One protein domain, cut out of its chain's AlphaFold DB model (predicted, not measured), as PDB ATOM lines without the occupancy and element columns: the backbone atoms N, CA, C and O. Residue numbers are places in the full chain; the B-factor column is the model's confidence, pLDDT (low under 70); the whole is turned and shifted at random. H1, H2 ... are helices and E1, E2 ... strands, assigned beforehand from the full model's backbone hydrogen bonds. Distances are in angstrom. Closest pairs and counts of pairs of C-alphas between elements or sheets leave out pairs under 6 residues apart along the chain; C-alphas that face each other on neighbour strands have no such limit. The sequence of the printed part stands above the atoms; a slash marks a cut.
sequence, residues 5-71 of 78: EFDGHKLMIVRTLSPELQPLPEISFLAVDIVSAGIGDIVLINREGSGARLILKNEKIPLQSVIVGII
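What this domain is: This is residues 5 to 71 of the 78 residues of the protein "Ethanolamine utilization protein EutN" of Candidatus Marinimicrobia bacterium (UniProt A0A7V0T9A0). A strongly twisted sheet of four strands, curled like part of a barrel, has one short helix, H1, over one of its faces toward one end of the domain. The long hairpin of E1 and E2 makes one edge of the sheet, and its turn lies at the opposite end of the long axis from the link after H1. The printed part has 67 residues, with named elements in the order E1, E2, E3, H1, E4; the sheet's order is E1, E2, E4, E3, mixed, and the class is mixed, helices and strands. It is compact, with a radius of gyration of the C-alphas of 11.9 A, yet elongated, spanning 35 by 20 by 16 A.

How they stand to each other: E1, residues 10 to 17, and E2, residues 23 to 33, form an antiparallel hairpin at 153 degrees, with N 14 and O 29 3.0 A apart, within hydrogen-bond range. E2 bends by 108 degrees at residue 26. E4, residues 66 to 70, is parallel to E2, with N 67 and O 32 at 2.8 A. E3, residues 43 to 46, is an edge strand antiparallel to E4 at 148 degrees, with N 44 and O 69 at 2.9 A. H1, residues 49 to 56, is on the sheet at a height of 9.5 A, over E4 and only just not over E3, on which 2 of its 8 C-alphas fall. It runs slantwise to the strands, at 48 degrees to E4 on the local plane. The closest C-alphas of H1 and E4 are those of Ala 52 and Val 66, 6.0 A apart. In H1 every O i to N i+4 pair is within hydrogen-bond range.

Where its parts are: E1 begins at C-alpha 10 (184.801, 167.726, 197.970) and is 21.1 A long; E2 is 19.6 A. E3 is 10.0 A, H1 10.6 A and E4 11.7 A, ending at C-alpha 70 (190.062, 157.599, 207.603).

The domain as a whole: The C-alphas farthest apart, those of Glu 20 and Lys 60, are 36.2 A apart. The printed part has no cut and no long link. Mean pLDDT of the printed part is 94.7; residue 26 is under 70.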
ATOM      1  N   GLU A   5     173.192 171.030 194.939       96.69
ATOM      2  CA  GLU A   5     173.283 170.411 196.271       96.69
ATOM      3  C   GLU A   5     174.693 169.852 196.579       96.69
ATOM      4  O   GLU A   5     175.028 169.598 197.732       96.69
ATOM      5  N   PHE A   6     175.551 169.684 195.562       95.31
ATOM      6  CA  PHE A   6     176.963 169.311 195.728       95.31
ATOM      7  C   PHE A   6     177.910 170.509 195.878       95.31
ATOM      8  O   PHE A   6     179.133 170.334 195.841       95.31
ATOM      9  N   ASP A   7     177.415 171.739 195.937       95.00
ATOM     10  CA  ASP A   7     178.281 172.907 196.082       95.00
ATOM     11  C   ASP A   7     178.946 172.923 197.460       95.00
ATOM     12  O   ASP A   7     178.389 172.446 198.446       95.00
ATOM     13  N   GLY A   8     180.213 173.345 197.498       93.81
ATOM     14  CA  GLY A   8     181.060 173.268 198.694       93.81
ATOM     15  C   GLY A   8     181.549 171.864 199.079       93.81
ATOM     16  O   GLY A   8     182.427 171.755 199.929       93.81
ATOM     17  N   HIS A   9     181.051 170.796 198.448       95.75
ATOM     18  CA  HIS A   9     181.471 169.430 198.758       95.75
ATOM     19  C   HIS A   9     182.690 169.006 197.937       95.75
ATOM     20  O   HIS A   9     182.750 169.198 196.717       95.75
ATOM     21  N   LYS A  10     183.646 168.358 198.606       96.31
ATOM     22  CA  LYS A  10     184.801 167.726 197.970       96.31
ATOM     23  C   LYS A  10     184.401 166.353 197.433       96.31
ATOM     24  O   LYS A  10     183.895 165.517 198.174       96.31
ATOM     25  N   LEU A  11     184.615 166.132 196.138       96.50
ATOM     26  CA  LEU A  11     184.310 164.874 195.455       96.50
ATOM     27  C   LEU A  11     185.598 164.087 195.228       96.50
ATOM     28  O   LEU A  11     186.558 164.621 194.676       96.50
ATOM     29  N   MET A  12     185.590 162.819 195.622       97.56
ATOM     30  CA  MET A  12     186.730 161.913 195.517       97.56
ATOM     31  C   MET A  12     186.359 160.708 194.657       97.56
ATOM     32  O   MET A  12     185.254 160.176 194.772       97.56
ATOM     33  N   ILE A  13     187.291 160.262 193.815       96.12
ATOM     34  CA  ILE A  13     187.229 158.926 193.218       96.12
ATOM     35  C   ILE A  13     187.846 157.969 194.229       96.12
ATOM     36  O   ILE A  13     188.990 158.149 194.640       96.12
ATOM     37  N   VAL A  14     187.082 156.959 194.620       96.00
ATOM     38  CA  VAL A  14     187.497 155.938 195.583       96.00
ATOM     39  C   VAL A  14     187.439 154.570 194.926       96.00
ATOM     40  O   VAL A  14     186.600 154.352 194.053       96.00
ATOM     41  N   ARG A  15     188.317 153.654 195.345       95.31
ATOM     42  CA  ARG A  15     188.360 152.264 194.880       95.31
ATOM     43  C   ARG A  15     188.211 151.318 196.063       95.31
ATOM     44  O   ARG A  15     188.892 151.495 197.068       95.31
ATOM     45  N   THR A  16     187.352 150.312 195.931       94.06
ATOM     46  CA  THR A  16     187.180 149.284 196.967       94.06
ATOM     47  C   THR A  16     188.440 148.431 197.111       94.06
ATOM     48  O   THR A  16     189.068 148.059 196.115       94.06
ATOM     49  N   LEU A  17     188.781 148.100 198.353       94.38
ATOM     50  CA  LEU A  17     189.885 147.213 198.709       94.38
ATOM     51  C   LEU A  17     189.341 145.886 199.259       94.38
ATOM     52  O   LEU A  17     188.232 145.842 199.795       94.38
ATOM     53  N   SER A  18     190.116 144.813 199.120       92.50
ATOM     54  CA  SER A  18     189.916 143.565 199.856       92.50
ATOM     55  C   SER A  18     190.286 143.748 201.339       92.50
ATOM     56  O   SER A  18     190.902 144.762 201.689       92.50
ATOM     57  N   PRO A  19     189.957 142.785 202.222       89.69
ATOM     58  CA  PRO A  19     190.416 142.803 203.615       89.69
ATOM     59  C   PRO A  19     191.946 142.907 203.762       89.69
ATOM     60  O   PRO A  19     192.433 143.526 204.699       89.69
ATOM     61  N   GLU A  20     192.706 142.391 202.794       91.88
ATOM     62  CA  GLU A  20     194.176 142.456 202.721       91.88
ATOM     63  C   GLU A  20     194.689 143.779 202.123       91.88
ATOM     64  O   GLU A  20     195.847 143.884 201.707       91.88
ATOM     65  N   LEU A  21     193.811 144.783 202.023       92.75
ATOM     66  CA  LEU A  21     194.075 146.104 201.453       92.75
ATOM     67  C   LEU A  21     194.526 146.061 199.987       92.75
ATOM     68  O   LEU A  21     195.112 147.018 199.474       92.75
ATOM     69  N   GLN A  22     194.213 144.970 199.284       93.12
ATOM     70  CA  GLN A  22     194.495 144.854 197.865       93.12
ATOM     71  C   GLN A  22     193.363 145.473 197.056       93.12
ATOM     72  O   GLN A  22     192.186 145.210 197.311       93.12
ATOM     73  N   PRO A  23     193.676 146.300 196.058       91.50
ATOM     74  CA  PRO A  23     192.625 146.940 195.306       91.50
ATOM     75  C   PRO A  23     191.835 145.985 194.413       91.50
ATOM     76  O   PRO A  23     192.412 145.216 193.645       91.50
ATOM     77  N   LEU A  24     190.507 146.109 194.441       91.50
ATOM     78  CA  LEU A  24     189.622 145.310 193.598       91.50
ATOM     79  C   LEU A  24     189.503 145.916 192.182       91.50
ATOM     80  O   LEU A  24     189.433 147.141 192.042       91.50
ATOM     81  N   PRO A  25     189.468 145.087 191.122       78.25
ATOM     82  CA  PRO A  25     189.628 145.541 189.738       78.25
ATOM     83  C   PRO A  25     188.494 146.414 189.171       78.25
ATOM     84  O   PRO A  25     188.759 147.174 188.245       78.25
ATOM     85  N   GLU A  26     187.266 146.378 189.706       67.62
ATOM     86  CA  GLU A  26     186.100 146.948 188.991       67.62
ATOM     87  C   GLU A  26     185.219 147.925 189.784       67.62
ATOM     88  O   GLU A  26     184.182 148.362 189.292       67.62
ATOM     89  N   ILE A  27     185.600 148.322 191.001       79.62
ATOM     90  CA  ILE A  27     184.704 149.120 191.856       79.62
ATOM     91  C   ILE A  27     185.365 150.448 192.209       79.62
ATOM     92  O   ILE A  27     185.792 150.662 193.343       79.62
ATOM     93  N   SER A  28     185.466 151.335 191.214       92.50
ATOM     94  CA  SER A  28     185.721 152.757 191.461       92.50
ATOM     95  C   SER A  28     184.427 153.554 191.347       92.50
ATOM     96  O   SER A  28     183.642 153.344 190.423       92.50
ATOM     97  N   PHE A  29     184.185 154.465 192.283       94.00
ATOM     98  CA  PHE A  29     182.990 155.310 192.283       94.00
ATOM     99  C   PHE A  29     183.279 156.668 192.925       94.00
ATOM    100  O   PHE A  29     184.343 156.884 193.501       94.00
ATOM    101  N   LEU A  30     182.339 157.603 192.788       95.00
ATOM    102  CA  LEU A  30     182.426 158.914 193.426       95.00
ATOM    103  C   LEU A  30     181.892 158.854 194.855       95.00
ATOM    104  O   LEU A  30     180.835 158.268 195.095       95.00
ATOM    105  N   ALA A  31     182.584 159.520 195.772       97.00
ATOM    106  CA  ALA A  31     182.117 159.769 197.128       97.00
ATOM    107  C   ALA A  31     182.343 161.234 197.516       97.00
ATOM    108  O   ALA A  31     183.292 161.869 197.052       97.00
ATOM    109  N   VAL A  32     181.468 161.770 198.365       97.69
ATOM    110  CA  VAL A  32     181.714 163.057 199.029       97.69
ATOM    111  C   VAL A  32     182.614 162.831 200.235       97.69
ATOM    112  O   VAL A  32     182.362 161.935 201.037       97.69
ATOM    113  N   ASP A  33     183.642 163.660 200.362       98.12
ATOM    114  CA  ASP A  33     184.537 163.692 201.512       98.12
ATOM    115  C   ASP A  33     184.053 164.709 202.550       98.12
ATOM    116  O   ASP A  33     183.942 165.900 202.248       98.12
ATOM    117  N   ILE A  34     183.786 164.235 203.770       97.19
ATOM    118  CA  ILE A  34     183.462 165.078 204.933       97.19
ATOM    119  C   ILE A  34     184.511 164.999 206.049       97.19
ATOM    120  O   ILE A  34     184.342 165.632 207.089       97.19
ATOM    121  N   VAL A  35     185.579 164.222 205.852       97.31
ATOM    122  CA  VAL A  35     186.624 163.974 206.861       97.31
ATOM    123  C   VAL A  35     187.995 164.491 206.435       97.31
ATOM    124  O   VAL A  35     188.952 164.380 207.190       97.31
ATOM    125  N   SER A  36     188.081 165.117 205.259       96.44
ATOM    126  CA  SER A  36     189.309 165.681 204.685       96.44
ATOM    127  C   SER A  36     190.360 164.634 204.292       96.44
ATOM    128  O   SER A  36     191.553 164.881 204.437       96.44
ATOM    129  N   ALA A  37     189.928 163.503 203.730       98.25
ATOM    130  CA  ALA A  37     190.815 162.443 203.246       98.25
ATOM    131  C   ALA A  37     191.738 162.895 202.092       98.25
ATOM    132  O   ALA A  37     191.329 163.606 201.165       98.25
ATOM    133  N   GLY A  38     192.992 162.462 202.114       97.69
ATOM    134  CA  GLY A  38     193.984 162.647 201.062       97.69
ATOM    135  C   GLY A  38     193.939 161.574 199.969       97.69
ATOM    136  O   GLY A  38     193.219 160.580 200.040       97.69
ATOM    137  N   ILE A  39     194.739 161.776 198.919       96.94
ATOM    138  CA  ILE A  39     195.011 160.723 197.933       96.94
ATOM    139  C   ILE A  39     195.900 159.673 198.599       96.94
ATOM    140  O   ILE A  39     196.971 160.008 199.094       96.94
ATOM    141  N   GLY A  40     195.479 158.410 198.543       95.00
ATOM    142  CA  GLY A  40     196.214 157.287 199.130       95.00
ATOM    143  C   GLY A  40     195.717 156.874 200.513       95.00
ATOM    144  O   GLY A  40     196.055 155.778 200.948       95.00
ATOM    145  N   ASP A  41     194.871 157.685 201.153       97.50
ATOM    146  CA  ASP A  41     194.233 157.308 202.411       97.50
ATOM    147  C   ASP A  41     193.308 156.106 202.209       97.50
ATOM    148  O   ASP A  41     192.544 156.022 201.237       97.50
ATOM    149  N   ILE A  42     193.344 155.186 203.171       97.25
ATOM    150  CA  ILE A  42     192.352 154.123 203.291       97.25
ATOM    151  C   ILE A  42     191.177 154.707 204.065       97.25
ATOM    152  O   ILE A  42     191.351 155.323 205.115       97.25
ATOM    153  N   VAL A  43     189.969 154.546 203.535       97.69
ATOM    154  CA  VAL A  43     188.791 155.233 204.060       97.69
ATOM    155  C   VAL A  43     187.608 154.297 204.242       97.69
ATOM    156  O   VAL A  43     187.416 153.353 203.474       97.69
ATOM    157  N   LEU A  44     186.776 154.600 205.236       96.88
ATOM    158  CA  LEU A  44     185.480 153.964 205.425       96.88
ATOM    159  C   LEU A  44     184.404 154.754 204.680       96.88
ATOM    160  O   LEU A  44     184.310 155.979 204.798       96.88
ATOM    161  N   ILE A  45     183.561 154.047 203.931       96.50
ATOM    162  CA  ILE A  45     182.527 154.649 203.090       96.50
ATOM    163  C   ILE A  45     181.150 154.175 203.551       96.50
ATOM    164  O   ILE A  45     180.870 152.977 203.551       96.50
ATOM    165  N   ASN A  46     180.257 155.115 203.864       96.69
ATOM    166  CA  ASN A  46     178.827 154.828 203.923       96.69
ATOM    167  C   ASN A  46     178.274 154.835 202.492       96.69
ATOM    168  O   ASN A  46     178.389 155.845 201.797       96.69
ATOM    169  N   ARG A  47     177.703 153.711 202.042       94.38
ATOM    170  CA  ARG A  47     177.184 153.542 200.675       94.38
ATOM    171  C   ARG A  47     175.671 153.332 200.659       94.38
ATOM    172  O   ARG A  47     175.158 152.367 200.095       94.38
ATOM    173  N   GLU A  48     174.955 154.249 201.290       95.06
ATOM    174  CA  GLU A  48     173.504 154.244 201.394       95.06
ATOM    175  C   GLU A  48     172.973 155.671 201.222       95.06
ATOM    176  O   GLU A  48     173.388 156.588 201.922       95.06
ATOM    177  N   GLY A  49     172.015 155.877 200.314       93.69
ATOM    178  CA  GLY A  49     171.499 157.225 200.050       93.69
ATOM    179  C   GLY A  49     170.810 157.874 201.255       93.69
ATOM    180  O   GLY A  49     170.960 159.073 201.473       93.69
ATOM    181  N   SER A  50     170.064 157.104 202.054       95.56
ATOM    182  CA  SER A  50     169.411 157.630 203.262       95.56
ATOM    183  C   SER A  50     170.430 158.011 204.336       95.56
ATOM    184  O   SER A  50     170.349 159.109 204.883       95.56
ATOM    185  N   GLY A  51     171.435 157.159 204.562       95.31
ATOM    186  CA  GLY A  51     172.572 157.469 205.430       95.31
ATOM    187  C   GLY A  51     173.319 158.724 204.978       95.31
ATOM    188  O   GLY A  51     173.560 159.618 205.787       95.31
ATOM    189  N   ALA A  52     173.595 158.854 203.678       96.12
ATOM    190  CA  ALA A  52     174.258 160.025 203.111       96.12
ATOM    191  C   ALA A  52     173.500 161.334 203.392       96.12
ATOM    192  O   ALA A  52     174.110 162.311 203.832       96.12
ATOM    193  N   ARG A  53     172.172 161.353 203.196       96.31
ATOM    194  CA  ARG A  53     171.332 162.530 203.493       96.31
ATOM    195  C   ARG A  53     171.342 162.894 204.976       96.31
ATOM    196  O   ARG A  53     171.474 164.073 205.304       96.31
ATOM    197  N   LEU A  54     171.275 161.894 205.859       96.25
ATOM    198  CA  LEU A  54     171.327 162.093 207.309       96.25
ATOM    199  C   LEU A  54     172.678 162.673 207.755       96.25
ATOM    200  O   LEU A  54     172.714 163.646 208.508       96.25
ATOM    201  N   ILE A  55     173.781 162.106 207.261       95.81
ATOM    202  CA  ILE A  55     175.149 162.536 207.580       95.81
ATOM    203  C   ILE A  55     175.381 163.985 207.136       95.81
ATOM    204  O   ILE A  55     175.893 164.798 207.906       95.81
ATOM    205  N   LEU A  56     174.967 164.319 205.912       94.81
ATOM    206  CA  LEU A  56     175.131 165.657 205.339       94.81
ATOM    207  C   LEU A  56     174.081 166.662 205.821       94.81
ATOM    208  O   LEU A  56     174.177 167.842 205.491       94.81
ATOM    209  N   LYS A  57     173.075 166.211 206.585       95.88
ATOM    210  CA  LYS A  57     171.909 167.010 206.994       95.88
ATOM    211  C   LYS A  57     171.259 167.726 205.802       95.88
ATOM    212  O   LYS A  57     170.828 168.874 205.911       95.88
ATOM    213  N   ASN A  58     171.210 167.045 204.657       96.31
ATOM    214  CA  ASN A  58     170.657 167.561 203.412       96.31
ATOM    215  C   ASN A  58     169.723 166.518 202.791       96.31
ATOM    216  O   ASN A  58     170.170 165.550 202.184       96.31
ATOM    217  N   GLU A  59     168.415 166.745 202.898       95.94
ATOM    218  CA  GLU A  59     167.395 165.825 202.379       95.94
ATOM    219  C   GLU A  59     167.306 165.782 200.844       95.94
ATOM    220  O   GLU A  59     166.699 164.873 200.276       95.94
ATOM    221  N   LYS A  60     167.890 166.758 200.145       96.31
ATOM    222  CA  LYS A  60     167.775 166.899 198.686       96.31
ATOM    223  C   LYS A  60     169.008 166.428 197.931       96.31
ATOM    224  O   LYS A  60     168.931 166.269 196.711       96.31
ATOM    225  N   ILE A  61     170.132 166.207 198.616       95.88
ATOM    226  CA  ILE A  61     171.371 165.840 197.937       95.88
ATOM    227  C   ILE A  61     171.227 164.468 197.253       95.88
ATOM    228  O   ILE A  61     170.923 163.466 197.909       95.88
ATOM    229  N   PRO A  62     171.448 164.380 195.927       95.19
ATOM    230  CA  PRO A  62     171.314 163.128 195.192       95.19
ATOM    231  C   PRO A  62     172.624 162.329 195.270       95.19
ATOM    232  O   PRO A  62     173.311 162.130 194.268       95.19
ATOM    233  N   LEU A  63     172.991 161.904 196.479       93.94
ATOM    234  CA  LEU A  63     174.236 161.198 196.780       93.94
ATOM    235  C   LEU A  63     173.968 159.820 197.395       93.94
ATOM    236  O   LEU A  63     173.027 159.648 198.164       93.94
ATOM    237  N   GLN A  64     174.833 158.853 197.081       94.69
ATOM    238  CA  GLN A  64     174.818 157.511 197.675       94.69
ATOM    239  C   GLN A  64     176.042 157.206 198.547       94.69
ATOM    240  O   GLN A  64     175.946 156.367 199.433       94.69
ATOM    241  N   SER A  65     177.183 157.848 198.291       96.44
ATOM    242  CA  SER A  65     178.468 157.471 198.884       96.44
ATOM    243  C   SER A  65     179.110 158.645 199.615       96.44
ATOM    244  O   SER A  65     179.373 159.685 199.006       96.44
ATOM    245  N   VAL A  66     179.411 158.457 200.898       98.00
ATOM    246  CA  VAL A  66     180.084 159.447 201.750       98.00
ATOM    247  C   VAL A  66     181.285 158.788 202.418       98.00
ATOM    248  O   VAL A  66     181.154 157.706 202.989       98.00
ATOM    249  N   ILE A  67     182.444 159.438 202.361       98.38
ATOM    250  CA  ILE A  67     183.602 159.066 203.171       98.38
ATOM    251  C   ILE A  67     183.338 159.531 204.601       98.38
ATOM    252  O   ILE A  67     183.224 160.730 204.841       98.38
ATOM    253  N   VAL A  68     183.232 158.590 205.538       97.69
ATOM    254  CA  VAL A  68     182.847 158.865 206.935       97.69
ATOM    255  C   VAL A  68     184.007 158.757 207.923       97.69
ATOM    256  O   VAL A  68     183.850 159.129 209.081       97.69
ATOM    257  N   GLY A  69     185.166 158.270 207.481       98.00
ATOM    258  CA  GLY A  69     186.357 158.150 208.316       98.00
ATOM    259  C   GLY A  69     187.588 157.738 207.520       98.00
ATOM    260  O   GLY A  69     187.470 157.100 206.473       98.00
ATOM    261  N   ILE A  70     188.757 158.103 208.040       98.25
ATOM    262  CA  ILE A  70     190.062 157.599 207.603       98.25
ATOM    263  C   ILE A  70     190.395 156.401 208.498       98.25
ATOM    264  O   ILE A  70     190.107 156.424 209.693       98.25
ATOM    265  N   ILE A  71     190.913 155.331 207.905       96.88
ATOM    266  CA  ILE A  71     191.233 154.085 208.601       96.88
ATOM    267  C   ILE A  71     192.714 154.102 208.972       96.88
ATOM    268  O   ILE A  71     193.566 154.142 208.086       96.88
TER     269      ILE A  71